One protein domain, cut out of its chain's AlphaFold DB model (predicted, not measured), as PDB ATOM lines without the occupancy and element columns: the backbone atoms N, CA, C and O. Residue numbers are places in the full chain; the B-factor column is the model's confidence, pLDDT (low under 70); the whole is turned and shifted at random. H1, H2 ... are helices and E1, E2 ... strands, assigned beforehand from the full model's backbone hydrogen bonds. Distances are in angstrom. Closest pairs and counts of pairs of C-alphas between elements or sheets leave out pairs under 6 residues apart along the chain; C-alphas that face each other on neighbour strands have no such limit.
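AT A GLANCE: This is residues 9 to 206 of the 209 residues of an uncharacterized protein of Cannabis sativa (UniProt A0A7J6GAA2). A strongly twisted parallel sheet of five strands, in the order E1 E4 E5 E6 E7, curls like part of a barrel through the middle, with H1 over E1 and E4 and H5 over E7 at the other edge. H4, H6 and H7 gather round H5, H2 and H3 run side by side, and the antiparallel hairpin E2 and E3 lies with H8 and H9 at the far end from H4. The printed part has 198 residues with nine named helices and seven named strands, in the order E1 E2 E3 H1 E4 H2 E5 H3 E6 H4 H5 E7 H6 H7 H8 H9, and its class is mixed, helices and strands. It is compact, with a radius of gyration of the C-alphas of 18.5 A, and spans 51 by 42 by 34 A.

HOW THE PARTS SIT: E1, residues 9 to 13, is an edge strand. E2, residues 17 to 19, and E3, residues 32 to 34, form a hairpin, with N 33 and O 18 at 2.9 A. H1, residues 37 to 49, is on the sheet at a height of 9.9 A. E4, residues 53 to 59, is the parallel neighbour of E1, with N 11 and O 55 at 2.9 A. H2, residues 63 to 72, and H1 only just touch, only at their ends, with 3 pairs of C-alphas within 8 A; the closest are Glu 38 and Phe 72, 7.0 A. E5, residues 79 to 83, pairs with E4 through N 81 and O 58, 2.8 A. H3, residues 90 to 99, only grazes the sheet with residues 93 to 97. E6, residues 104 to 108, pairs with E5 through N 80 and O 104, 3.1 A. H4, residues 117 to 126, touches H5, residues 130 to 140, about perpendicular at 82 degrees, with C-alphas 123 and 130 closest at 5.3 A. E7, residues 144 to 146, pairs with E6 through N 146 and O 107, 2.9 A. Three strand-helix-strand units, parallel neighbour strands joined through helices, have right-handed crossovers: E4 H2 E5, E5 H3 E6, and E6 H4 H5 E7. H6, residues 152 to 158, touches H5, with C-alphas 132 and 158 closest at 6.0 A. H7, residues 168 to 174, touches H4, with C-alphas 122 and 170 closest at 6.5 A. H8, residues 187 to 190, and H9, residues 201 to 204, are close but not clearly touching. Every O i to N i+4 pair is within hydrogen-bond range in H1, H3, H4, H5, H6 and H7, and 5 of 6 in H2; H8 and H9 are too short for one.

IN THESE COORDINATES: E1 begins at C-alpha 9, (4.501, 53.607, -37.292). H1 is 18.5 A long and E4 16.4 A. H9 ends at C-alpha 204, (20.496, 33.051, -46.606).

THE WHOLE: The C-alphas farthest apart are those of Gly 163 and Glu 194, 52.6 A. The printed part has no cut, and the long links are E2 to E3 and H7 to H8. Mean pLDDT of the printed part is 79.4; residues 79 to 114, 148 to 149 and 178 to 183 are under 70.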
ATOM      1  N   ASN A   9       5.639  54.463 -37.633       73.00
ATOM      2  CA  ASN A   9       4.501  53.607 -37.292       73.00
ATOM      3  C   ASN A   9       4.919  52.136 -37.129       73.00
ATOM      4  O   ASN A   9       4.438  51.456 -36.229       73.00
ATOM      5  N   THR A  10       5.825  51.639 -37.974       74.19
ATOM      6  CA  THR A  10       6.387  50.287 -37.843       74.19
ATOM      7  C   THR A  10       7.865  50.277 -38.209       74.19
ATOM      8  O   THR A  10       8.223  50.757 -39.284       74.19
ATOM      9  N   LEU A  11       8.705  49.707 -37.343       82.38
ATOM     10  CA  LEU A  11      10.140  49.546 -37.568       82.38
ATOM     11  C   LEU A  11      10.495  48.055 -37.707       82.38
ATOM     12  O   LEU A  11      10.497  47.336 -36.706       82.38
ATOM     13  N   PRO A  12      10.760  47.559 -38.928       83.94
ATOM     14  CA  PRO A  12      11.200  46.186 -39.132       83.94
ATOM     15  C   PRO A  12      12.730  46.040 -39.063       83.94
ATOM     16  O   PRO A  12      13.458  46.895 -39.573       83.94
ATOM     17  N   ILE A  13      13.224  44.903 -38.561       87.06
ATOM     18  CA  ILE A  13      14.567  44.417 -38.927       87.06
ATOM     19  C   ILE A  13      14.545  44.126 -40.429       87.06
ATOM     20  O   ILE A  13      13.777  43.278 -40.864       87.06
ATOM     21  N   HIS A  14      15.341  44.827 -41.238       87.31
ATOM     22  CA  HIS A  14      15.248  44.722 -42.702       87.31
ATOM     23  C   HIS A  14      15.764  43.374 -43.251       87.31
ATOM     24  O   HIS A  14      15.169  42.814 -44.173       87.31
ATOM     25  N   TRP A  15      16.850  42.864 -42.668       89.31
ATOM     26  CA  TRP A  15      17.437  41.554 -42.950       89.31
ATOM     27  C   TRP A  15      18.036  40.975 -41.663       89.31
ATOM     28  O   TRP A  15      18.570  41.747 -40.865       89.31
ATOM     29  N   PRO A  16      17.995  39.649 -41.454       90.19
ATOM     30  CA  PRO A  16      18.559  38.998 -40.269       90.19
ATOM     31  C   PRO A  16      20.093  38.841 -40.336       90.19
ATOM     32  O   PRO A  16      20.632  37.834 -39.889       90.19
ATOM     33  N   PHE A  17      20.798  39.819 -40.910       91.38
ATOM     34  CA  PHE A  17      22.248  39.800 -41.108       91.38
ATOM     35  C   PHE A  17      22.843  41.166 -40.786       91.38
ATOM     36  O   PHE A  17      22.218  42.201 -41.040       91.38
ATOM     37  N   VAL A  18      24.069  41.174 -40.265       91.25
ATOM     38  CA  VAL A  18      24.817  42.409 -40.023       91.25
ATOM     39  C   VAL A  18      25.863  42.567 -41.113       91.25
ATOM     40  O   VAL A  18      26.684  41.682 -41.336       91.25
ATOM     41  N   VAL A  19      25.848  43.721 -41.773       91.44
ATOM     42  CA  VAL A  19      26.816  44.076 -42.812       91.44
ATOM     43  C   VAL A  19      27.682  45.223 -42.301       91.44
ATOM     44  O   VAL A  19      27.166  46.212 -41.769       91.44
ATOM     45  N   LYS A  20      29.007  45.102 -42.444       91.06
ATOM     46  CA  LYS A  20      29.942  46.167 -42.063       91.06
ATOM     47  C   LYS A  20      29.635  47.454 -42.828       91.06
ATOM     48  O   LYS A  20      29.259  47.455 -43.999       91.06
ATOM     49  N   LYS A  21      29.834  48.593 -42.164       89.94
ATOM     50  CA  LYS A  21      29.663  49.899 -42.803       89.94
ATOM     51  C   LYS A  21      30.653  50.032 -43.965       89.94
ATOM     52  O   LYS A  21      31.857  49.988 -43.742       89.94
ATOM     53  N   GLY A  22      30.131  50.252 -45.171       89.81
ATOM     54  CA  GLY A  22      30.944  50.356 -46.386       89.81
ATOM     55  C   GLY A  22      31.370  49.009 -46.976       89.81
ATOM     56  O   GLY A  22      32.338  48.991 -47.730       89.81
ATOM     57  N   ALA A  23      30.685  47.914 -46.629       89.62
ATOM     58  CA  ALA A  23      30.903  46.611 -47.250       89.62
ATOM     59  C   ALA A  23      30.724  46.650 -48.775       89.62
ATOM     60  O   ALA A  23      29.984  47.477 -49.320       89.62
ATOM     61  N   SER A  24      31.405  45.721 -49.434       91.38
ATOM     62  CA  SER A  24      31.350  45.515 -50.876       91.38
ATOM     63  C   SER A  24      30.057  44.785 -51.276       91.38
ATOM     64  O   SER A  24      29.404  44.160 -50.442       91.38
ATOM     65  N   MET A  25      29.687  44.859 -52.557       89.12
ATOM     66  CA  MET A  25      28.609  44.053 -53.149       89.12
ATOM     67  C   MET A  25      29.164  43.366 -54.411       89.12
ATOM     68  O   MET A  25      29.431  44.078 -55.386       89.12
ATOM     69  N   PRO A  26      29.410  42.039 -54.406       89.06
ATOM     70  CA  PRO A  26      29.245  41.108 -53.281       89.06
ATOM     71  C   PRO A  26      30.223  41.380 -52.116       89.06
ATOM     72  O   PRO A  26      31.269  42.005 -52.328       89.06
ATOM     73  N   PRO A  27      29.903  40.934 -50.887       91.38
ATOM     74  CA  PRO A  27      30.723  41.185 -49.704       91.38
ATOM     75  C   PRO A  27      32.043  40.404 -49.717       91.38
ATOM     76  O   PRO A  27      32.129  39.283 -50.218       91.38
ATOM     77  N   LYS A  28      33.084  40.971 -49.105       90.38
ATOM     78  CA  LYS A  28      34.361  40.288 -48.830       90.38
ATOM     79  C   LYS A  28      34.307  39.492 -47.521       90.38
ATOM     80  O   LYS A  28      33.413  39.686 -46.694       90.38
ATOM     81  N   GLY A  29      35.314  38.647 -47.306       87.62
ATOM     82  CA  GLY A  29      35.531  37.916 -46.060       87.62
ATOM     83  C   GLY A  29      35.359  38.766 -44.807       87.62
ATOM     84  O   GLY A  29      35.979  39.821 -44.650       87.62
ATOM     85  N   GLY A  30      34.486  38.314 -43.906       86.94
ATOM     86  CA  GLY A  30      34.209  38.996 -42.644       86.94
ATOM     87  C   GLY A  30      33.496  40.348 -42.772       86.94
ATOM     88  O   GLY A  30      33.443  41.079 -41.781       86.94
ATOM     89  N   GLU A  31      32.971  40.729 -43.942       91.12
ATOM     90  CA  GLU A  31      32.082  41.897 -44.084       91.12
ATOM     91  C   GLU A  31      30.637  41.597 -43.667       91.12
ATOM     92  O   GLU A  31      29.908  42.522 -43.302       91.12
ATOM     93  N   VAL A  32      30.258  40.317 -43.654       91.19
ATOM     94  CA  VAL A  32      28.965  39.817 -43.178       91.19
ATOM     95  C   VAL A  32      29.169  39.084 -41.859       91.19
ATOM     96  O   VAL A  32      30.092  38.283 -41.714       91.19
ATOM     97  N   MET A  33      28.310  39.371 -40.888       88.69
ATOM     98  CA  MET A  33      28.330  38.775 -39.558       88.69
ATOM     99  C   MET A  33      26.934  38.273 -39.194       88.69
ATOM    100  O   MET A  33      25.918  38.793 -39.673       88.69
ATOM    101  N   GLU A  34      26.895  37.275 -38.318       83.94
ATOM    102  CA  GLU A  34      25.651  36.811 -37.720       83.94
ATOM    103  C   GLU A  34      25.029  37.917 -36.856       83.94
ATOM    104  O   GLU A  34      25.724  38.692 -36.192       83.94
ATOM    105  N   LEU A  35      23.703  38.019 -36.905       88.88
ATOM    106  CA  LEU A  35      22.947  38.960 -36.095       88.88
ATOM    107  C   LEU A  35      22.793  38.406 -34.678       88.88
ATOM    108  O   LEU A  35      22.165  37.366 -34.490       88.88
ATOM    109  N   GLU A  36      23.273  39.147 -33.679       92.75
ATOM    110  CA  GLU A  36      22.911  38.911 -32.278       92.75
ATOM    111  C   GLU A  36      21.444  39.336 -32.081       92.75
ATOM    112  O   GLU A  36      21.117  40.491 -31.805       92.75
ATOM    113  N   MET A  37      20.541  38.411 -32.406       92.75
ATOM    114  CA  MET A  37      19.121  38.695 -32.600       92.75
ATOM    115  C   MET A  37      18.411  39.054 -31.294       92.75
ATOM    116  O   MET A  37      17.489  39.868 -31.319       92.75
ATOM    117  N   GLU A  38      18.826  38.467 -30.170       94.19
ATOM    118  CA  GLU A  38      18.170  38.659 -28.879       94.19
ATOM    119  C   GLU A  38      18.404  40.069 -28.338       94.19
ATOM    120  O   GLU A  38      17.439  40.760 -28.000       94.19
ATOM    121  N   GLY A  39      19.651  40.536 -28.298       95.06
ATOM    122  CA  GLY A  39      19.957  41.894 -27.854       95.06
ATOM    123  C   GLY A  39      19.393  42.953 -28.795       95.06
ATOM    124  O   GLY A  39      18.802  43.924 -28.325       95.06
ATOM    125  N   VAL A  40      19.474  42.749 -30.117       94.88
ATOM    126  CA  VAL A  40      18.867  43.687 -31.079       94.88
ATOM    127  C   VAL A  40      17.355  43.771 -30.893       94.88
ATOM    128  O   VAL A  40      16.808  44.876 -30.885       94.88
ATOM    129  N   TRP A  41      16.669  42.640 -30.704       95.44
ATOM    130  CA  TRP A  41      15.226  42.655 -30.478       95.44
ATOM    131  C   TRP A  41      14.862  43.337 -29.158       95.44
ATOM    132  O   TRP A  41      13.975  44.183 -29.155       95.44
ATOM    133  N   LYS A  42      15.590  43.066 -28.069       95.50
ATOM    134  CA  LYS A  42      15.388  43.735 -26.771       95.50
ATOM    135  C   LYS A  42      15.512  45.256 -26.867       95.50
ATOM    136  O   LYS A  42      14.708  45.976 -26.281       95.50
ATOM    137  N   GLU A  43      16.480  45.770 -27.624       95.62
ATOM    138  CA  GLU A  43      16.580  47.215 -27.858       95.62
ATOM    139  C   GLU A  43      15.407  47.744 -28.698       95.62
ATOM    140  O   GLU A  43      14.900  48.831 -28.432       95.62
ATOM    141  N   MET A  44      14.912  46.975 -29.673       93.94
ATOM    142  CA  MET A  44      13.707  47.345 -30.423       93.94
ATOM    143  C   MET A  44      12.445  47.360 -29.550       93.94
ATOM    144  O   MET A  44      11.589  48.220 -29.749       93.94
ATOM    145  N   GLU A  45      12.329  46.452 -28.581       93.62
ATOM    146  CA  GLU A  45      11.234  46.433 -27.604       93.62
ATOM    147  C   GLU A  45      11.219  47.716 -26.765       93.62
ATOM    148  O   GLU A  45      10.171  48.354 -26.652       93.62
ATOM    149  N   LYS A  46      12.388  48.182 -26.302       94.75
ATOM    150  CA  LYS A  46      12.512  49.467 -25.589       94.75
ATOM    151  C   LYS A  46      12.015  50.651 -26.415       94.75
ATOM    152  O   LYS A  46      11.360  51.535 -25.876       94.75
ATOM    153  N   LEU A  47      12.244  50.665 -27.733       92.50
ATOM    154  CA  LEU A  47      11.723  51.734 -28.601       92.50
ATOM    155  C   LEU A  47      10.187  51.803 -28.588       92.50
ATOM    156  O   LEU A  47       9.621  52.883 -28.782       92.50
ATOM    157  N   VAL A  48       9.511  50.663 -28.403       90.69
ATOM    158  CA  VAL A  48       8.049  50.611 -28.253       90.69
ATOM    159  C   VAL A  48       7.646  51.152 -26.884       90.69
ATOM    160  O   VAL A  48       6.746  51.985 -26.800       90.69
ATOM    161  N   GLU A  49       8.330  50.722 -25.823       92.62
ATOM    162  CA  GLU A  49       8.073  51.155 -24.442       92.62
ATOM    163  C   GLU A  49       8.275  52.668 -24.257       92.62
ATOM    164  O   GLU A  49       7.464  53.345 -23.624       92.62
ATOM    165  N   GLU A  50       9.306  53.226 -24.892       92.50
ATOM    166  CA  GLU A  50       9.601  54.661 -24.921       92.50
ATOM    167  C   GLU A  50       8.667  55.453 -25.854       92.50
ATOM    168  O   GLU A  50       8.797  56.670 -25.988       92.50
ATOM    169  N   ASN A  51       7.699  54.789 -26.497       87.62
ATOM    170  CA  ASN A  51       6.769  55.366 -27.471       87.62
ATOM    171  C   ASN A  51       7.466  56.051 -28.662       87.62
ATOM    172  O   ASN A  51       6.891  56.947 -29.281       87.62
ATOM    173  N   LEU A  52       8.686  55.633 -29.016       86.88
ATOM    174  CA  LEU A  52       9.416  56.135 -30.188       86.88
ATOM    175  C   LEU A  52       8.941  55.469 -31.483       86.88
ATOM    176  O   LEU A  52       8.983  56.074 -32.559       86.88
ATOM    177  N   VAL A  53       8.466  54.229 -31.377       86.25
ATOM    178  CA  VAL A  53       7.815  53.485 -32.459       86.25
ATOM    179  C   VAL A  53       6.528  52.854 -31.940       86.25
ATOM    180  O   VAL A  53       6.448  52.443 -30.790       86.25
ATOM    181  N   ARG A  54       5.495  52.761 -32.784       83.75
ATOM    182  CA  ARG A  54       4.232  52.110 -32.377       83.75
ATOM    183  C   ARG A  54       4.292  50.592 -32.485       83.75
ATOM    184  O   ARG A  54       3.668  49.890 -31.697       83.75
ATOM    185  N   HIS A  55       5.011  50.095 -33.487       83.81
ATOM    186  CA  HIS A  55       5.115  48.674 -33.784       83.81
ATOM    187  C   HIS A  55       6.534  48.313 -34.214       83.81
ATOM    188  O   HIS A  55       7.198  49.075 -34.921       83.81
ATOM    189  N   ILE A  56       6.953  47.103 -33.863       87.56
ATOM    190  CA  ILE A  56       8.191  46.485 -34.336       87.56
ATOM    191  C   ILE A  56       7.876  45.225 -35.132       87.56
ATOM    192  O   ILE A  56       6.829  44.591 -34.962       87.56
ATOM    193  N   GLY A  57       8.768  44.883 -36.052       86.94
ATOM    194  CA  GLY A  57       8.578  43.747 -36.937       86.94
ATOM    195  C   GLY A  57       9.882  43.229 -37.510       86.94
ATOM    196  O   GLY A  57      10.974  43.649 -37.135       86.94
ATOM    197  N   ILE A  58       9.748  42.329 -38.465       84.94
ATOM    198  CA  ILE A  58      10.865  41.668 -39.128       84.94
ATOM    199  C   ILE A  58      10.656  41.676 -40.635       84.94
ATOM    200  O   ILE A  58       9.523  41.773 -41.113       84.94
ATOM    201  N   SER A  59      11.750  41.567 -41.380       83.44
ATOM    202  CA  SER A  59      11.743  41.410 -42.821       83.44
ATOM    203  C   SER A  59      12.738  40.355 -43.280       83.44
ATOM    204  O   SER A  59      13.857  40.304 -42.780       83.44
ATOM    205  N   ASN A  60      12.332  39.518 -44.238       82.81
ATOM    206  CA  ASN A  60      13.175  38.468 -44.833       82.81
ATOM    207  C   ASN A  60      13.653  37.381 -43.841       82.81
ATOM    208  O   ASN A  60      14.739  36.832 -43.979       82.81
ATOM    209  N   PHE A  61      12.830  37.045 -42.841       83.62
ATOM    210  CA  PHE A  61      13.120  35.981 -41.866       83.62
ATOM    211  C   PHE A  61      12.611  34.620 -42.337       83.62
ATOM    212  O   PHE A  61      11.471  34.500 -42.760       83.62
ATOM    213  N   THR A  62      13.392  33.568 -42.199       84.25
ATOM    214  CA  THR A  62      12.948  32.176 -42.390       84.25
ATOM    215  C   THR A  62      12.030  31.716 -41.248       84.25
ATOM    216  O   THR A  62      11.884  32.422 -40.242       84.25
ATOM    217  N   LEU A  63      11.383  30.557 -41.385       80.50
ATOM    218  CA  LEU A  63      10.625  29.944 -40.287       80.50
ATOM    219  C   LEU A  63      11.538  29.626 -39.104       80.50
ATOM    220  O   LEU A  63      11.167  29.903 -37.964       80.50
ATOM    221  N   ASN A  64      12.742  29.119 -39.374       84.88
ATOM    222  CA  ASN A  64      13.726  28.846 -38.330       84.88
ATOM    223  C   ASN A  64      14.092  30.119 -37.542       84.88
ATOM    224  O   ASN A  64      13.920  30.171 -36.325       84.88
ATOM    225  N   LYS A  65      14.482  31.199 -38.237       87.81
ATOM    226  CA  LYS A  65      14.823  32.488 -37.607       87.81
ATOM    227  C   LYS A  65      13.638  33.100 -36.855       87.81
ATOM    228  O   LYS A  65      13.823  33.684 -35.789       87.81
ATOM    229  N   LEU A  66      12.417  32.958 -37.379       84.69
ATOM    230  CA  LEU A  66      11.204  33.403 -36.692       84.69
ATOM    231  C   LEU A  66      10.961  32.616 -35.397       84.69
ATOM    232  O   LEU A  66      10.644  33.223 -34.377       84.69
ATOM    233  N   ASN A  67      11.106  31.292 -35.412       84.44
ATOM    234  CA  ASN A  67      10.924  30.471 -34.215       84.44
ATOM    235  C   ASN A  67      11.961  30.811 -33.141       84.44
ATOM    236  O   ASN A  67      11.596  30.955 -31.974       84.44
ATOM    237  N   THR A  68      13.218  31.021 -33.541       89.94
ATOM    238  CA  THR A  68      14.274  31.514 -32.649       89.94
ATOM    239  C   THR A  68      13.875  32.843 -32.017       89.94
ATOM    240  O   THR A  68      13.860  32.942 -30.793       89.94
ATOM    241  N   LEU A  69      13.440  33.825 -32.811       88.75
ATOM    242  CA  LEU A  69      12.969  35.116 -32.301       88.75
ATOM    243  C   LEU A  69      11.822  34.977 -31.288       88.75
ATOM    244  O   LEU A  69      11.835  35.582 -30.219       88.75
ATOM    245  N   LEU A  70      10.814  34.166 -31.618       86.75
ATOM    246  CA  LEU A  70       9.637  33.967 -30.771       86.75
ATOM    247  C   LEU A  70       9.953  33.270 -29.442       86.75
ATOM    248  O   LEU A  70       9.132  33.351 -28.529       86.75
ATOM    249  N   SER A  71      11.101  32.596 -29.329       92.12
ATOM    250  CA  SER A  71      11.511  31.912 -28.100       92.12
ATOM    251  C   SER A  71      11.890  32.872 -26.966       92.12
ATOM    252  O   SER A  71      11.727  32.513 -25.802       92.12
ATOM    253  N   PHE A  72      12.335  34.092 -27.293       93.19
ATOM    254  CA  PHE A  72      12.777  35.090 -26.311       93.19
ATOM    255  C   PHE A  72      12.045  36.440 -26.401       93.19
ATOM    256  O   PHE A  72      12.143  37.236 -25.470       93.19
ATOM    257  N   ALA A  73      11.316  36.720 -27.488       91.38
ATOM    258  CA  ALA A  73      10.604  37.986 -27.670       91.38
ATOM    259  C   ALA A  73       9.476  38.184 -26.639       91.38
ATOM    260  O   ALA A  73       8.546  37.373 -26.554       91.38
ATOM    261  N   GLN A  74       9.506  39.307 -25.920       92.12
ATOM    262  CA  GLN A  74       8.427  39.738 -25.029       92.12
ATOM    263  C   GLN A  74       7.315  40.432 -25.824       92.12
ATOM    264  O   GLN A  74       6.141  40.063 -25.733       92.12
ATOM    265  N   ILE A  75       7.689  41.393 -26.673       87.38
ATOM    266  CA  ILE A  75       6.814  41.999 -27.674       87.38
ATOM    267  C   ILE A  75       7.014  41.226 -28.971       87.38
ATOM    268  O   ILE A  75       8.042  41.316 -29.639       87.38
ATOM    269  N   LYS A  76       6.003  40.449 -29.351       86.06
ATOM    270  CA  LYS A  76       6.048  39.649 -30.577       86.06
ATOM    271  C   LYS A  76       6.014  40.554 -31.821       86.06
ATOM    272  O   LYS A  76       5.328  41.583 -31.802       86.06
ATOM    273  N   PRO A  77       6.694  40.177 -32.923       82.88
ATOM    274  CA  PRO A  77       6.699  40.973 -34.148       82.88
ATOM    275  C   PRO A  77       5.268  41.183 -34.654       82.88
ATOM    276  O   PRO A  77       4.548  40.228 -34.940       82.88
ATOM    277  N   SER A  78       4.864  42.447 -34.791       73.69
ATOM    278  CA  SER A  78       3.527  42.825 -35.281       73.69
ATOM    279  C   SER A  78       3.402  42.692 -36.806       73.69
ATOM    280  O   SER A  78       2.304  42.692 -37.370       73.69
ATOM    281  N   LEU A  79       4.541  42.605 -37.498       65.25
ATOM    282  CA  LEU A  79       4.640  42.567 -38.949       65.25
ATOM    283  C   LEU A  79       5.807  41.673 -39.373       65.25
ATOM    284  O   LEU A  79       6.909  41.798 -38.840       65.25
ATOM    285  N   SER A  80       5.568  40.825 -40.370       67.12
ATOM    286  CA  SER A  80       6.617  40.113 -41.097       67.12
ATOM    287  C   SER A  80       6.544  40.532 -42.562       67.12
ATOM    288  O   SER A  80       5.707  40.033 -43.320       67.12
ATOM    289  N   GLN A  81       7.407  41.462 -42.964       60.16
ATOM    290  CA  GLN A  81       7.561  41.859 -44.364       60.16
ATOM    291  C   GLN A  81       8.462  40.853 -45.073       60.16
ATOM    292  O   GLN A  81       9.400  40.324 -44.496       60.16
ATOM    293  N   LYS A  82       8.194  40.519 -46.321       57.53
ATOM    294  CA  LYS A  82       9.060  39.591 -47.055       57.53
ATOM    295  C   LYS A  82       8.988  39.921 -48.529       57.53
ATOM    296  O   LYS A  82       7.923  40.329 -49.007       57.53
ATOM    297  N   CYS A  83      10.110  39.728 -49.230       47.56
ATOM    298  CA  CYS A  83      10.136  39.810 -50.685       47.56
ATOM    299  C   CYS A  83       9.348  38.628 -51.229       47.56
ATOM    300  O   CYS A  83       9.892  37.559 -51.507       47.56
ATOM    301  N   TRP A  84       8.043  38.804 -51.322       52.97
ATOM    302  CA  TRP A  84       7.161  37.819 -51.891       52.97
ATOM    303  C   TRP A  84       6.826  38.278 -53.292       52.97
ATOM    304  O   TRP A  84       5.983  39.152 -53.497       52.97
ATOM    305  N   PHE A  85       7.435  37.606 -54.261       44.97
ATOM    306  CA  PHE A  85       6.678  37.348 -55.466       44.97
ATOM    307  C   PHE A  85       5.427  36.591 -55.079       44.97
ATOM    308  O   PHE A  85       5.455  35.792 -54.140       44.97
ATOM    309  N   ILE A  86       4.334  36.874 -55.772       42.56
ATOM    310  CA  ILE A  86       3.015  36.532 -55.271       42.56
ATOM    311  C   ILE A  86       2.843  35.038 -54.985       42.56
ATOM    312  O   ILE A  86       2.010  34.664 -54.180       42.56
ATOM    313  N   ILE A  87       3.694  34.148 -55.464       45.19
ATOM    314  CA  ILE A  87       3.396  32.725 -55.419       45.19
ATOM    315  C   ILE A  87       4.565  32.018 -54.770       45.19
ATOM    316  O   ILE A  87       5.447  31.491 -55.432       45.19
ATOM    317  N   TRP A  88       4.572  32.043 -53.442       40.56
ATOM    318  CA  TRP A  88       5.391  31.136 -52.653       40.56
ATOM    319  C   TRP A  88       4.507  30.365 -51.676       40.56
ATOM    320  O   TRP A  88       3.560  30.915 -51.096       40.56
ATOM    321  N   LYS A  89       4.782  29.056 -51.623       45.72
ATOM    322  CA  LYS A  89       3.979  27.944 -51.088       45.72
ATOM    323  C   LYS A  89       2.925  28.368 -50.051       45.72
ATOM    324  O   LYS A  89       3.243  28.833 -48.956       45.72
ATOM    325  N   CYS A  90       1.651  28.087 -50.357       41.53
ATOM    326  CA  CYS A  90       0.519  28.184 -49.420       41.53
ATOM    327  C   CYS A  90       0.770  27.476 -48.076       41.53
ATOM    328  O   CYS A  90       0.150  27.836 -47.079       41.53
ATOM    329  N   ILE A  91       1.691  26.509 -48.042       45.91
ATOM    330  CA  ILE A  91       2.021  25.705 -46.863       45.91
ATOM    331  C   ILE A  91       2.815  26.526 -45.839       45.91
ATOM    332  O   ILE A  91       2.332  26.708 -44.726       45.91
ATOM    333  N   GLN A  92       3.952  27.122 -46.213       51.12
ATOM    334  CA  GLN A  92       4.767  27.895 -45.264       51.12
ATOM    335  C   GLN A  92       4.121  29.235 -44.884       51.12
ATOM    336  O   GLN A  92       4.236  29.668 -43.744       51.12
ATOM    337  N   VAL A  93       3.374  29.877 -45.792       49.88
ATOM    338  CA  VAL A  93       2.558  31.062 -45.453       49.88
ATOM    339  C   VAL A  93       1.446  30.692 -44.466       49.88
ATOM    340  O   VAL A  93       1.175  31.449 -43.535       49.88
ATOM    341  N   GLY A  94       0.824  29.521 -44.634       52.47
ATOM    342  CA  GLY A  94      -0.172  28.970 -43.715       52.47
ATOM    343  C   GLY A  94       0.409  28.617 -42.345       52.47
ATOM    344  O   GLY A  94      -0.209  28.902 -41.326       52.47
ATOM    345  N   GLU A  95       1.606  28.036 -42.295       52.38
ATOM    346  CA  GLU A  95       2.309  27.739 -41.040       52.38
ATOM    347  C   GLU A  95       2.783  29.012 -40.348       52.38
ATOM    348  O   GLU A  95       2.522  29.182 -39.162       52.38
ATOM    349  N   MET A  96       3.354  29.964 -41.090       50.81
ATOM    350  CA  MET A  96       3.706  31.276 -40.556       50.81
ATOM    351  C   MET A  96       2.482  31.990 -40.001       50.81
ATOM    352  O   MET A  96       2.536  32.414 -38.864       50.81
ATOM    353  N   THR A  97       1.367  32.073 -40.734       51.41
ATOM    354  CA  THR A  97       0.129  32.710 -40.240       51.41
ATOM    355  C   THR A  97      -0.506  31.966 -39.062       51.41
ATOM    356  O   THR A  97      -1.075  32.609 -38.181       51.41
ATOM    357  N   LYS A  98      -0.377  30.632 -38.988       49.25
ATOM    358  CA  LYS A  98      -0.804  29.834 -37.823       49.25
ATOM    359  C   LYS A  98       0.084  30.078 -36.600       49.25
ATOM    360  O   LYS A  98      -0.452  30.260 -35.507       49.25
ATOM    361  N   CYS A  99       1.405  30.126 -36.780       39.50
ATOM    362  CA  CYS A  99       2.382  30.468 -35.741       39.50
ATOM    363  C   CYS A  99       2.263  31.942 -35.323       39.50
ATOM    364  O   CYS A  99       2.392  32.290 -34.151       39.50
ATOM    365  N   SER A 100       1.942  32.809 -36.278       42.41
ATOM    366  CA  SER A 100       1.841  34.250 -36.140       42.41
ATOM    367  C   SER A 100       0.391  34.708 -36.233       42.41
ATOM    368  O   SER A 100       0.082  35.585 -37.038       42.41
ATOM    369  N   LYS A 101      -0.491  34.283 -35.319       39.59
ATOM    370  CA  LYS A 101      -1.770  34.989 -35.034       39.59
ATOM    371  C   LYS A 101      -1.606  36.504 -34.698       39.59
ATOM    372  O   LYS A 101      -2.503  37.120 -34.140       39.59
ATOM    373  N   LEU A 102      -0.439  37.087 -34.969       42.16
ATOM    374  CA  LEU A 102       0.170  38.296 -34.448       42.16
ATOM    375  C   LEU A 102       0.889  39.117 -35.535       42.16
ATOM    376  O   LEU A 102       0.919  40.338 -35.417       42.16
ATOM    377  N   ALA A 103       1.426  38.497 -36.598       45.59
ATOM    378  CA  ALA A 103       2.159  39.210 -37.646       45.59
ATOM    379  C   ALA A 103       1.341  39.272 -38.937       45.59
ATOM    380  O   ALA A 103       1.053  38.248 -39.559       45.59
ATOM    381  N   LYS A 104       0.990  40.486 -39.374       55.59
ATOM    382  CA  LYS A 104       0.454  40.678 -40.727       55.59
ATOM    383  C   LYS A 104       1.572  40.359 -41.722       55.59
ATOM    384  O   LYS A 104       2.693  40.849 -41.576       55.59
ATOM    385  N   ILE A 105       1.287  39.528 -42.718       54.56
ATOM    386  CA  ILE A 105       2.227  39.301 -43.816       54.56
ATOM    387  C   ILE A 105       2.055  40.436 -44.815       54.56
ATOM    388  O   ILE A 105       0.934  40.795 -45.196       54.56
ATOM    389  N   MET A 106       3.181  41.003 -45.223       53.94
ATOM    390  CA  MET A 106       3.235  42.060 -46.217       53.94
ATOM    391  C   MET A 106       4.136  41.624 -47.359       53.94
ATOM    392  O   MET A 106       5.325  41.368 -47.157       53.94
ATOM    393  N   ALA A 107       3.544  41.499 -48.543       57.78
ATOM    394  CA  ALA A 107       4.263  41.190 -49.767       57.78
ATOM    395  C   ALA A 107       4.788  42.488 -50.389       57.78
ATOM    396  O   ALA A 107       3.998  43.386 -50.691       57.78
ATOM    397  N   TYR A 108       6.104  42.578 -50.587       51.94
ATOM    398  CA  TYR A 108       6.724  43.596 -51.436       51.94
ATOM    399  C   TYR A 108       7.279  42.955 -52.715       51.94
ATOM    400  O   TYR A 108       7.648  41.781 -52.706       51.94
ATOM    401  N   SER A 109       7.319  43.724 -53.811       53.66
ATOM    402  CA  SER A 109       7.675  43.246 -55.165       53.66
ATOM    403  C   SER A 109       6.718  42.187 -55.729       53.66
ATOM    404  O   SER A 109       7.121  41.262 -56.430       53.66
ATOM    405  N   ALA A 110       5.425  42.357 -55.455       52.84
ATOM    406  CA  ALA A 110       4.349  41.435 -55.809       52.84
ATOM    407  C   ALA A 110       4.175  41.185 -57.331       52.84
ATOM    408  O   ALA A 110       3.465  40.268 -57.729       52.84
ATOM    409  N   LEU A 111       4.809  41.989 -58.188       59.03
ATOM    410  CA  LEU A 111       4.417  42.153 -59.588       59.03
ATOM    411  C   LEU A 111       5.128  41.283 -60.626       59.03
ATOM    412  O   LEU A 111       4.641  41.195 -61.740       59.03
ATOM    413  N   GLY A 112       6.256  40.630 -60.375       57.94
ATOM    414  CA  GLY A 112       7.010  40.144 -61.546       57.94
ATOM    415  C   GLY A 112       6.466  38.870 -62.239       57.94
ATOM    416  O   GLY A 112       7.158  38.318 -63.090       57.94
ATOM    417  N   SER A 113       5.264  38.390 -61.900       62.62
ATOM    418  CA  SER A 113       4.517  37.407 -62.708       62.62
ATOM    419  C   SER A 113       3.514  38.079 -63.656       62.62
ATOM    420  O   SER A 113       2.631  37.411 -64.181       62.62
ATOM    421  N   GLU A 114       3.614  39.394 -63.875       67.12
ATOM    422  CA  GLU A 114       2.708  40.161 -64.747       67.12
ATOM    423  C   GLU A 114       2.578  39.597 -66.168       67.12
ATOM    424  O   GLU A 114       1.493  39.661 -66.738       67.12
ATOM    425  N   ASN A 115       3.653  39.008 -66.703       73.44
ATOM    426  CA  ASN A 115       3.699  38.433 -68.054       73.44
ATOM    427  C   ASN A 115       3.322  36.939 -68.095       73.44
ATOM    428  O   ASN A 115       3.562  36.266 -69.098       73.44
ATOM    429  N   ASP A 116       2.815  36.373 -66.996       82.19
ATOM    430  CA  ASP A 116       2.387  34.978 -66.988       82.19
ATOM    431  C   ASP A 116       1.047  34.816 -67.739       82.19
ATOM    432  O   ASP A 116       0.093  35.545 -67.443       82.19
ATOM    433  N   PRO A 117       0.915  33.846 -68.668       87.06
ATOM    434  CA  PRO A 117      -0.313  33.647 -69.436       87.06
ATOM    435  C   PRO A 117      -1.573  33.437 -68.585       87.06
ATOM    436  O   PRO A 117      -2.661  33.846 -68.996       87.06
ATOM    437  N   ILE A 118      -1.455  32.819 -67.402       87.38
ATOM    438  CA  ILE A 118      -2.587  32.643 -66.481       87.38
ATOM    439  C   ILE A 118      -2.997  33.998 -65.909       87.38
ATOM    440  O   ILE A 118      -4.186  34.320 -65.881       87.38
ATOM    441  N   VAL A 119      -2.025  34.813 -65.489       87.94
ATOM    442  CA  VAL A 119      -2.279  36.155 -64.945       87.94
ATOM    443  C   VAL A 119      -2.927  37.036 -66.007       87.94
ATOM    444  O   VAL A 119      -3.956  37.654 -65.734       87.94
ATOM    445  N   GLU A 120      -2.399  37.043 -67.232       89.62
ATOM    446  CA  GLU A 120      -2.989  37.786 -68.345       89.62
ATOM    447  C   GLU A 120      -4.405  37.313 -68.690       89.62
ATOM    448  O   GLU A 120      -5.285  38.130 -68.971       89.62
ATOM    449  N   GLY A 121      -4.638  35.997 -68.682       92.19
ATOM    450  CA  GLY A 121      -5.949  35.413 -68.955       92.19
ATOM    451  C   GLY A 121      -6.995  35.860 -67.935       92.19
ATOM    452  O   GLY A 121      -8.084  36.302 -68.309       92.19
ATOM    453  N   VAL A 122      -6.642  35.821 -66.647       92.88
ATOM    454  CA  VAL A 122      -7.515  36.294 -65.562       92.88
ATOM    455  C   VAL A 122      -7.709  37.810 -65.635       92.88
ATOM    456  O   VAL A 122      -8.835  38.288 -65.498       92.88
ATOM    457  N   ALA A 123      -6.652  38.572 -65.917       91.69
ATOM    458  CA  ALA A 123      -6.708  40.025 -66.087       91.69
ATOM    459  C   ALA A 123      -7.684  40.436 -67.199       91.69
ATOM    460  O   ALA A 123      -8.578  41.255 -66.969       91.69
ATOM    461  N   LYS A 124      -7.598  39.785 -68.368       94.06
ATOM    462  CA  LYS A 124      -8.526  39.987 -69.491       94.06
ATOM    463  C   LYS A 124      -9.963  39.623 -69.113       94.06
ATOM    464  O   LYS A 124     -10.871  40.409 -69.364       94.06
ATOM    465  N   LYS A 125     -10.174  38.470 -68.465       95.00
ATOM    466  CA  LYS A 125     -11.506  38.003 -68.037       95.00
ATOM    467  C   LYS A 125     -12.183  38.963 -67.054       95.00
ATOM    468  O   LYS A 125     -13.390  39.168 -67.140       95.00
ATOM    469  N   LEU A 126     -11.417  39.541 -66.129       94.25
ATOM    470  CA  LEU A 126     -11.930  40.441 -65.090       94.25
ATOM    471  C   LEU A 126     -11.914  41.922 -65.498       94.25
ATOM    472  O   LEU A 126     -12.374  42.765 -64.727       94.25
ATOM    473  N   ASN A 127     -11.405  42.241 -66.693       93.56
ATOM    474  CA  ASN A 127     -11.168  43.607 -67.159       93.56
ATOM    475  C   ASN A 127     -10.358  44.433 -66.136       93.56
ATOM    476  O   ASN A 127     -10.757  45.525 -65.718       93.56
ATOM    477  N   LYS A 128      -9.244  43.855 -65.674       92.00
ATOM    478  CA  LYS A 128      -8.296  44.436 -64.708       92.00
ATOM    479  C   LYS A 128      -6.876  44.353 -65.250       92.00
ATOM    480  O   LYS A 128      -6.609  43.567 -66.155       92.00
ATOM    481  N   SER A 129      -5.956  45.135 -64.691       87.62
ATOM    482  CA  SER A 129      -4.537  44.982 -65.023       87.62
ATOM    483  C   SER A 129      -3.945  43.724 -64.362       87.62
ATOM    484  O   SER A 129      -4.407  43.320 -63.288       87.62
ATOM    485  N   PRO A 130      -2.902  43.105 -64.948       86.12
ATOM    486  CA  PRO A 130      -2.157  42.017 -64.310       86.12
ATOM    487  C   PRO A 130      -1.708  42.358 -62.879       86.12
ATOM    488  O   PRO A 130      -1.908  41.563 -61.960       86.12
ATOM    489  N   ALA A 131      -1.224  43.585 -62.660       81.31
ATOM    490  CA  ALA A 131      -0.847  44.099 -61.345       81.31
ATOM    491  C   ALA A 131      -2.004  44.087 -60.333       81.31
ATOM    492  O   ALA A 131      -1.834  43.666 -59.186       81.31
ATOM    493  N   GLN A 132      -3.202  44.502 -60.757       87.06
ATOM    494  CA  GLN A 132      -4.399  44.479 -59.918       87.06
ATOM    495  C   GLN A 132      -4.840  43.055 -59.580       87.06
ATOM    496  O   GLN A 132      -5.206  42.798 -58.435       87.06
ATOM    497  N   VAL A 133      -4.802  42.128 -60.543       88.56
ATOM    498  CA  VAL A 133      -5.126  40.709 -60.310       88.56
ATOM    499  C   VAL A 133      -4.179  40.109 -59.284       88.56
ATOM    500  O   VAL A 133      -4.622  39.517 -58.302       88.56
ATOM    501  N   LEU A 134      -2.882  40.323 -59.468       82.19
ATOM    502  CA  LEU A 134      -1.852  39.874 -58.548       82.19
ATOM    503  C   LEU A 134      -2.096  40.447 -57.137       82.19
ATOM    504  O   LEU A 134      -2.274  39.700 -56.170       82.19
ATOM    505  N   ALA A 135      -2.202  41.768 -57.007       82.38
ATOM    506  CA  ALA A 135      -2.426  42.407 -55.715       82.38
ATOM    507  C   ALA A 135      -3.733  41.957 -55.042       82.38
ATOM    508  O   ALA A 135      -3.768  41.706 -53.835       82.38
ATOM    509  N   LYS A 136      -4.809  41.799 -55.818       87.75
ATOM    510  CA  LYS A 136      -6.096  41.325 -55.314       87.75
ATOM    511  C   LYS A 136      -6.032  39.882 -54.835       87.75
ATOM    512  O   LYS A 136      -6.605  39.564 -53.794       87.75
ATOM    513  N   TRP A 137      -5.319  39.026 -55.556       85.75
ATOM    514  CA  TRP A 137      -5.107  37.641 -55.162       85.75
ATOM    515  C   TRP A 137      -4.375  37.559 -53.815       85.75
ATOM    516  O   TRP A 137      -4.789  36.803 -52.936       85.75
ATOM    517  N   ALA A 138      -3.367  38.409 -53.587       78.38
ATOM    518  CA  ALA A 138      -2.678  38.497 -52.298       78.38
ATOM    519  C   ALA A 138      -3.615  38.984 -51.172       78.38
ATOM    520  O   ALA A 138      -3.698  38.350 -50.117       78.38
ATOM    521  N   LEU A 139      -4.415  40.024 -51.429       82.06
ATOM    522  CA  LEU A 139      -5.426  40.500 -50.475       82.06
ATOM    523  C   LEU A 139      -6.449  39.414 -50.108       82.06
ATOM    524  O   LEU A 139      -6.765  39.247 -48.932       82.06
ATOM    525  N   GLN A 140      -6.944  38.644 -51.085       84.62
ATOM    526  CA  GLN A 140      -7.888  37.543 -50.845       84.62
ATOM    527  C   GLN A 140      -7.268  36.369 -50.072       84.62
ATOM    528  O   GLN A 140      -7.994  35.631 -49.410       84.62
ATOM    529  N   ARG A 141      -5.937  36.226 -50.082       78.50
ATOM    530  CA  ARG A 141      -5.200  35.293 -49.208       78.50
ATOM    531  C   ARG A 141      -5.008  35.811 -47.780       78.50
ATOM    532  O   ARG A 141      -4.456  35.093 -46.951       78.50
ATOM    533  N   GLY A 142      -5.435  37.040 -47.488       74.06
ATOM    534  CA  GLY A 142      -5.278  37.671 -46.180       74.06
ATOM    535  C   GLY A 142      -3.921  38.345 -45.967       74.06
ATOM    536  O   GLY A 142      -3.565  38.631 -44.823       74.06
ATOM    537  N   THR A 143      -3.152  38.609 -47.030       71.19
ATOM    538  CA  THR A 143      -1.887  39.349 -46.935       71.19
ATOM    539  C   THR A 143      -2.064  40.799 -47.375       71.19
ATOM    540  O   THR A 143      -2.812  41.115 -48.296       71.19
ATOM    541  N   SER A 144      -1.374  41.711 -46.692       73.06
ATOM    542  CA  SER A 144      -1.258  43.099 -47.150       73.06
ATOM    543  C   SER A 144      -0.235  43.197 -48.284       73.06
ATOM    544  O   SER A 144       0.702  42.399 -48.350       73.06
ATOM    545  N   VAL A 145      -0.398  44.170 -49.179       71.31
ATOM    546  CA  VAL A 145       0.452  44.320 -50.369       71.31
ATOM    547  C   VAL A 145       1.062  45.714 -50.388       71.31
ATOM    548  O   VAL A 145       0.349  46.700 -50.199       71.31
ATOM    549  N   ILE A 146       2.369  45.798 -50.640       72.62
ATOM    550  CA  ILE A 146       3.045  47.038 -51.024       72.62
ATOM    551  C   ILE A 146       3.367  46.953 -52.512       72.62
ATOM    552  O   ILE A 146       4.115  46.075 -52.946       72.62
ATOM    553  N   ILE A 147       2.843  47.909 -53.278       71.62
ATOM    554  CA  ILE A 147       3.155  48.074 -54.698       71.62
ATOM    555  C   ILE A 147       3.894  49.406 -54.859       71.62
ATOM    556  O   ILE A 147       3.245  50.454 -54.916       71.62
ATOM    557  N   PRO A 148       5.239  49.409 -54.853       66.81
ATOM    558  CA  PRO A 148       5.993  50.639 -55.037       66.81
ATOM    559  C   PRO A 148       5.851  51.109 -56.487       66.81
ATOM    560  O   PRO A 148       6.066  50.337 -57.418       66.81
ATOM    561  N   ASN A 149       5.490  52.373 -56.683       69.31
ATOM    562  CA  ASN A 149       5.478  52.999 -58.000       69.31
ATOM    563  C   ASN A 149       5.727  54.508 -57.857       69.31
ATOM    564  O   ASN A 149       5.298  55.112 -56.874       69.31
ATOM    565  N   SER A 150       6.453  55.102 -58.801       72.56
ATOM    566  CA  SER A 150       6.696  56.548 -58.877       72.56
ATOM    567  C   SER A 150       5.694  57.268 -59.785       72.56
ATOM    568  O   SER A 150       5.541  58.485 -59.685       72.56
ATOM    569  N   ASP A 151       4.993  56.531 -60.645       80.31
ATOM    570  CA  ASP A 151       3.989  57.045 -61.562       80.31
ATOM    571  C   ASP A 151       2.622  57.184 -60.871       80.31
ATOM    572  O   ASP A 151       2.010  56.219 -60.402       80.31
ATOM    573  N   THR A 152       2.124  58.419 -60.798       79.62
ATOM    574  CA  THR A 152       0.894  58.740 -60.053       79.62
ATOM    575  C   THR A 152      -0.365  58.117 -60.653       79.62
ATOM    576  O   THR A 152      -1.300  57.797 -59.915       79.62
ATOM    577  N   THR A 153      -0.403  57.932 -61.972       78.38
ATOM    578  CA  THR A 153      -1.497  57.253 -62.671       78.38
ATOM    579  C   THR A 153      -1.564  55.786 -62.262       78.38
ATOM    580  O   THR A 153      -2.611  55.327 -61.806       78.38
ATOM    581  N   THR A 154      -0.426  55.099 -62.253       75.25
ATOM    582  CA  THR A 154      -0.329  53.696 -61.845       75.25
ATOM    583  C   THR A 154      -0.635  53.515 -60.355       75.25
ATOM    584  O   THR A 154      -1.289  52.552 -59.966       75.25
ATOM    585  N   ILE A 155      -0.254  54.469 -59.492       79.44
ATOM    586  CA  ILE A 155      -0.647  54.457 -58.069       79.44
ATOM    587  C   ILE A 155      -2.177  54.485 -57.914       79.44
ATOM    588  O   ILE A 155      -2.735  53.726 -57.116       79.44
ATOM    589  N   LYS A 156      -2.867  55.342 -58.679       81.81
ATOM    590  CA  LYS A 156      -4.337  55.434 -58.648       81.81
ATOM    591  C   LYS A 156      -5.010  54.164 -59.154       81.81
ATOM    592  O   LYS A 156      -6.101  53.850 -58.691       81.81
ATOM    593  N   GLU A 157      -4.399  53.447 -60.085       79.00
ATOM    594  CA  GLU A 157      -4.906  52.155 -60.552       79.00
ATOM    595  C   GLU A 157      -4.658  51.050 -59.519       79.00
ATOM    596  O   GLU A 157      -5.560  50.270 -59.211       79.00
ATOM    597  N   ASN A 158      -3.473  51.031 -58.911       78.31
ATOM    598  CA  ASN A 158      -3.057  50.030 -57.930       78.31
ATOM    599  C   ASN A 158      -3.891  50.034 -56.645       78.31
ATOM    600  O   ASN A 158      -3.970  49.007 -55.981       78.31
ATOM    601  N   ILE A 159      -4.530  51.154 -56.282       82.88
ATOM    602  CA  ILE A 159      -5.414  51.214 -55.107       82.88
ATOM    603  C   ILE A 159      -6.844  50.718 -55.397       82.88
ATOM    604  O   ILE A 159      -7.601  50.441 -54.466       82.88
ATOM    605  N   GLN A 160      -7.227  50.544 -56.669       86.81
ATOM    606  CA  GLN A 160      -8.572  50.104 -57.088       86.81
ATOM    607  C   GLN A 160      -8.774  48.582 -56.945       86.81
ATOM    608  O   GLN A 160      -9.245  47.887 -57.848       86.81
ATOM    609  N   LEU A 161      -8.427  48.043 -55.776       86.12
ATOM    610  CA  LEU A 161      -8.504  46.613 -55.448       86.12
ATOM    611  C   LEU A 161      -9.795  46.236 -54.704       86.12
ATOM    612  O   LEU A 161     -10.026  45.067 -54.391       86.12
ATOM    613  N   PHE A 162     -10.644  47.215 -54.397       88.62
ATOM    614  CA  PHE A 162     -11.887  47.031 -53.647       88.62
ATOM    615  C   PHE A 162     -13.109  47.063 -54.574       88.62
ATOM    616  O   PHE A 162     -13.052  47.624 -55.666       88.62
ATOM    617  N   GLY A 163     -14.218  46.447 -54.150       91.06
ATOM    618  CA  GLY A 163     -15.473  46.415 -54.919       91.06
ATOM    619  C   GLY A 163     -15.555  45.343 -56.015       91.06
ATOM    620  O   GLY A 163     -16.504  45.337 -56.789       91.06
ATOM    621  N   TRP A 164     -14.583  44.436 -56.087       94.31
ATOM    622  CA  TRP A 164     -14.596  43.258 -56.958       94.31
ATOM    623  C   TRP A 164     -13.835  42.110 -56.290       94.31
ATOM    624  O   TRP A 164     -13.174  42.327 -55.270       94.31
ATOM    625  N   GLU A 165     -13.913  40.904 -56.844       94.44
ATOM    626  CA  GLU A 165     -13.204  39.717 -56.360       94.44
ATOM    627  C   GLU A 165     -12.756  38.825 -57.517       94.44
ATOM    628  O   GLU A 165     -13.334  38.852 -58.603       94.44
ATOM    629  N   ILE A 166     -11.702  38.050 -57.280       93.94
ATOM    630  CA  ILE A 166     -11.262  36.981 -58.169       93.94
ATOM    631  C   ILE A 166     -12.126  35.752 -57.857       93.94
ATOM    632  O   ILE A 166     -12.093  35.281 -56.712       93.94
ATOM    633  N   PRO A 167     -12.870  35.218 -58.842       95.06
ATOM    634  CA  PRO A 167     -13.662  34.008 -58.672       95.06
ATOM    635  C   PRO A 167     -12.802  32.827 -58.223       95.06
ATOM    636  O   PRO A 167     -11.649  32.701 -58.633       95.06
ATOM    637  N   ASN A 168     -13.378  31.909 -57.442       93.00
ATOM    638  CA  ASN A 168     -12.624  30.795 -56.859       93.00
ATOM    639  C   ASN A 168     -11.856  29.972 -57.911       93.00
ATOM    640  O   ASN A 168     -10.713  29.608 -57.677       93.00
ATOM    641  N   GLN A 169     -12.436  29.729 -59.089       93.75
ATOM    642  CA  GLN A 169     -11.754  29.005 -60.168       93.75
ATOM    643  C   GLN A 169     -10.459  29.706 -60.617       93.75
ATOM    644  O   GLN A 169      -9.411  29.069 -60.699       93.75
ATOM    645  N   ASP A 170     -10.526  31.013 -60.868       92.50
ATOM    646  CA  ASP A 170      -9.377  31.813 -61.307       92.50
ATOM    647  C   ASP A 170      -8.359  31.968 -60.167       92.50
ATOM    648  O   ASP A 170      -7.151  31.918 -60.381       92.50
ATOM    649  N   PHE A 171      -8.845  32.079 -58.929       89.12
ATOM    650  CA  PHE A 171      -8.014  32.122 -57.731       89.12
ATOM    651  C   PHE A 171      -7.208  30.829 -57.539       89.12
ATOM    652  O   PHE A 171      -6.018  30.885 -57.216       89.12
ATOM    653  N   GLN A 172      -7.831  29.663 -57.757       87.62
ATOM    654  CA  GLN A 172      -7.127  28.381 -57.730       87.62
ATOM    655  C   GLN A 172      -6.121  28.286 -58.877       87.62
ATOM    656  O   GLN A 172      -4.989  27.885 -58.632       87.62
ATOM    657  N   ALA A 173      -6.473  28.724 -60.091       87.69
ATOM    658  CA  ALA A 173      -5.541  28.736 -61.221       87.69
ATOM    659  C   ALA A 173      -4.290  29.579 -60.924       87.69
ATOM    660  O   ALA A 173      -3.170  29.087 -61.050       87.69
ATOM    661  N   LEU A 174      -4.469  30.803 -60.416       83.62
ATOM    662  CA  LEU A 174      -3.362  31.647 -59.952       83.62
ATOM    663  C   LEU A 174      -2.538  30.959 -58.854       83.62
ATOM    664  O   LEU A 174      -1.325  31.099 -58.817       83.62
ATOM    665  N   SER A 175      -3.159  30.149 -57.998       80.94
ATOM    666  CA  SER A 175      -2.453  29.406 -56.944       80.94
ATOM    667  C   SER A 175      -1.598  28.234 -57.458       80.94
ATOM    668  O   SER A 175      -0.838  27.669 -56.675       80.94
ATOM    669  N   THR A 176      -1.690  27.871 -58.745       80.81
ATOM    670  CA  THR A 176      -0.923  26.759 -59.353       80.81
ATOM    671  C   THR A 176       0.360  27.191 -60.066       80.81
ATOM    672  O   THR A 176       1.107  26.342 -60.550       80.81
ATOM    673  N   LEU A 177       0.640  28.493 -60.132       74.19
ATOM    674  CA  LEU A 177       1.796  29.021 -60.854       74.19
ATOM    675  C   LEU A 177       3.128  28.496 -60.289       74.19
ATOM    676  O   LEU A 177       3.412  28.570 -59.089       74.19
ATOM    677  N   SER A 178       3.946  27.949 -61.190       60.75
ATOM    678  CA  SER A 178       5.163  27.188 -60.886       60.75
ATOM    679  C   SER A 178       6.453  28.011 -60.954       60.75
ATOM    680  O   SER A 178       7.459  27.612 -60.369       60.75
ATOM    681  N   ASN A 179       6.440  29.178 -61.611       58.03
ATOM    682  CA  ASN A 179       7.599  30.071 -61.713       58.03
ATOM    683  C   ASN A 179       7.757  30.926 -60.447       58.03
ATOM    684  O   ASN A 179       7.443  32.114 -60.412       58.03
ATOM    685  N   GLN A 180       8.252  30.283 -59.392       60.12
ATOM    686  CA  GLN A 180       8.399  30.850 -58.055       60.12
ATOM    687  C   GLN A 180       9.855  31.266 -57.808       60.12
ATOM    688  O   GLN A 180      10.597  30.575 -57.117       60.12
ATOM    689  N   LYS A 181      10.300  32.382 -58.398       58.19
ATOM    690  CA  LYS A 181      11.640  32.928 -58.126       58.19
ATOM    691  C   LYS A 181      11.555  34.133 -57.197       58.19
ATOM    692  O   LYS A 181      10.738  35.028 -57.405       58.19
ATOM    693  N   ARG A 182      12.423  34.177 -56.182       66.69
ATOM    694  CA  ARG A 182      12.651  35.409 -55.420       66.69
ATOM    695  C   ARG A 182      13.374  36.396 -56.330       66.69
ATOM    696  O   ARG A 182      14.389  36.053 -56.918       66.69
ATOM    697  N   VAL A 183      12.853  37.616 -56.431       67.25
ATOM    698  CA  VAL A 183      13.561  38.721 -57.106       67.25
ATOM    699  C   VAL A 183      14.723  39.214 -56.254       67.25
ATOM    700  O   VAL A 183      15.738  39.644 -56.781       67.25
ATOM    701  N   VAL A 184      14.554  39.165 -54.931       74.81
ATOM    702  CA  VAL A 184      15.582  39.543 -53.965       74.81
ATOM    703  C   VAL A 184      15.950  38.294 -53.180       74.81
ATOM    704  O   VAL A 184      15.271  37.926 -52.221       74.81
ATOM    705  N   ASP A 185      16.989  37.613 -53.642       82.12
ATOM    706  CA  ASP A 185      17.545  36.405 -53.032       82.12
ATOM    707  C   ASP A 185      18.650  36.705 -52.007       82.12
ATOM    708  O   ASP A 185      18.935  35.868 -51.155       82.12
ATOM    709  N   GLY A 186      19.208  37.918 -52.043       86.56
ATOM    710  CA  GLY A 186      20.260  38.371 -51.141       86.56
ATOM    711  C   GLY A 186      21.669  37.943 -51.556       86.56
ATOM    712  O   GLY A 186      22.582  38.138 -50.755       86.56
ATOM    713  N   GLU A 187      21.865  37.398 -52.766       89.88
ATOM    714  CA  GLU A 187      23.176  36.911 -53.224       89.88
ATOM    715  C   GLU A 187      24.236  38.018 -53.143       89.88
ATOM    716  O   GLU A 187      25.184  37.914 -52.366       89.88
ATOM    717  N   ASP A 188      24.008  39.143 -53.823       90.06
ATOM    718  CA  ASP A 188      24.951  40.270 -53.870       90.06
ATOM    719  C   ASP A 188      25.120  41.014 -52.531       90.06
ATOM    720  O   ASP A 188      26.007  41.855 -52.391       90.06
ATOM    721  N   LEU A 189      24.256  40.747 -51.547       89.12
ATOM    722  CA  LEU A 189      24.256  41.439 -50.255       89.12
ATOM    723  C   LEU A 189      24.974  40.653 -49.161       89.12
ATOM    724  O   LEU A 189      25.584  41.258 -48.279       89.12
ATOM    725  N   PHE A 190      24.860  39.325 -49.186       92.19
ATOM    726  CA  PHE A 190      25.257  38.483 -48.058       92.19
ATOM    727  C   PHE A 190      26.160  37.317 -48.448       92.19
ATOM    728  O   PHE A 190      26.808  36.763 -47.566       92.19
ATOM    729  N   VAL A 191      26.213  36.934 -49.727       91.88
ATOM    730  CA  VAL A 191      26.910  35.721 -50.159       91.88
ATOM    731  C   VAL A 191      28.332  36.044 -50.601       91.88
ATOM    732  O   VAL A 191      28.554  36.807 -51.538       91.88
ATOM    733  N   ASN A 192      29.299  35.378 -49.979       92.12
ATOM    734  CA  ASN A 192      30.657  35.271 -50.488       92.12
ATOM    735  C   ASN A 192      30.962  33.792 -50.754       92.12
ATOM    736  O   ASN A 192      31.017  32.982 -49.838       92.12
ATOM    737  N   LYS A 193      31.146  33.425 -52.026       91.19
ATOM    738  CA  LYS A 193      31.284  32.017 -52.450       91.19
ATOM    739  C   LYS A 193      32.574  31.349 -51.961       91.19
ATOM    740  O   LYS A 193      32.658  30.124 -51.994       91.19
ATOM    741  N   GLU A 194      33.558  32.132 -51.532       89.12
ATOM    742  CA  GLU A 194      34.888  31.664 -51.136       89.12
ATOM    743  C   GLU A 194      35.054  31.632 -49.609       89.12
ATOM    744  O   GLU A 194      35.664  30.707 -49.075       89.12
ATOM    745  N   GLU A 195      34.475  32.601 -48.893       86.00
ATOM    746  CA  GLU A 195      34.674  32.804 -47.455       86.00
ATOM    747  C   GLU A 195      33.344  33.002 -46.706       86.00
ATOM    748  O   GLU A 195      32.462  33.737 -47.139       86.00
ATOM    749  N   GLY A 196      33.193  32.342 -45.551       79.00
ATOM    750  CA  GLY A 196      31.971  32.380 -44.738       79.00
ATOM    751  C   GLY A 196      31.710  33.723 -44.024       79.00
ATOM    752  O   GLY A 196      32.561  34.615 -44.028       79.00
ATOM    753  N   PRO A 197      30.544  33.884 -43.363       86.38
ATOM    754  CA  PRO A 197      29.678  32.804 -42.870       86.38
ATOM    755  C   PRO A 197      28.617  32.295 -43.858       86.38
ATOM    756  O   PRO A 197      28.042  31.237 -43.615       86.38
ATOM    757  N   ILE A 198      28.359  33.010 -44.958       90.19
ATOM    758  CA  ILE A 198      27.312  32.669 -45.933       90.19
ATOM    759  C   ILE A 198      27.944  32.518 -47.315       90.19
ATOM    760  O   ILE A 198      28.358  33.496 -47.932       90.19
ATOM    761  N   THR A 199      27.977  31.287 -47.815       91.19
ATOM    762  CA  THR A 199      28.615  30.911 -49.081       91.19
ATOM    763  C   THR A 199      27.636  30.551 -50.192       91.19
ATOM    764  O   THR A 199      28.036  30.345 -51.337       91.19
ATOM    765  N   SER A 200      26.335  30.520 -49.893       92.25
ATOM    766  CA  SER A 200      25.289  30.278 -50.888       92.25
ATOM    767  C   SER A 200      23.982  30.992 -50.548       92.25
ATOM    768  O   SER A 200      23.682  31.254 -49.385       92.25
ATOM    769  N   VAL A 201      23.160  31.239 -51.571       89.50
ATOM    770  CA  VAL A 201      21.794  31.770 -51.412       89.50
ATOM    771  C   VAL A 201      20.940  30.861 -50.528       89.50
ATOM    772  O   VAL A 201      20.184  31.350 -49.696       89.50
ATOM    773  N   ALA A 202      21.103  29.542 -50.637       88.81
ATOM    774  CA  ALA A 202      20.345  28.600 -49.822       88.81
ATOM    775  C   ALA A 202      20.584  28.820 -48.313       88.81
ATOM    776  O   ALA A 202      19.649  28.726 -47.526       88.81
ATOM    777  N   GLN A 203      21.799  29.203 -47.901       90.44
ATOM    778  CA  GLN A 203      22.098  29.530 -46.499       90.44
ATOM    779  C   GLN A 203      21.456  30.845 -46.033       90.44
ATOM    780  O   GLN A 203      21.084  30.958 -44.867       90.44
ATOM    781  N   VAL A 204      21.262  31.826 -46.925       88.94
ATOM    782  CA  VAL A 204      20.496  33.051 -46.606       88.94
ATOM    783  C   VAL A 204      19.085  32.672 -46.133       88.94
ATOM    784  O   VAL A 204      18.565  33.227 -45.156       88.94
ATOM    785  N   TRP A 205      18.501  31.665 -46.783       87.38
ATOM    786  CA  TRP A 205      17.126  31.210 -46.584       87.38
ATOM    787  C   TRP A 205      16.992  29.909 -45.782       87.38
ATOM    788  O   TRP A 205      15.919  29.316 -45.797       87.38
ATOM    789  N   ASP A 206      18.027  29.478 -45.055       86.56
ATOM    790  CA  ASP A 206      18.038  28.231 -44.261       86.56
ATOM    791  C   ASP A 206      17.565  26.988 -45.040       86.56
ATOM    792  O   ASP A 206      16.970  26.073 -44.474       86.56
TER     793      ASP A 206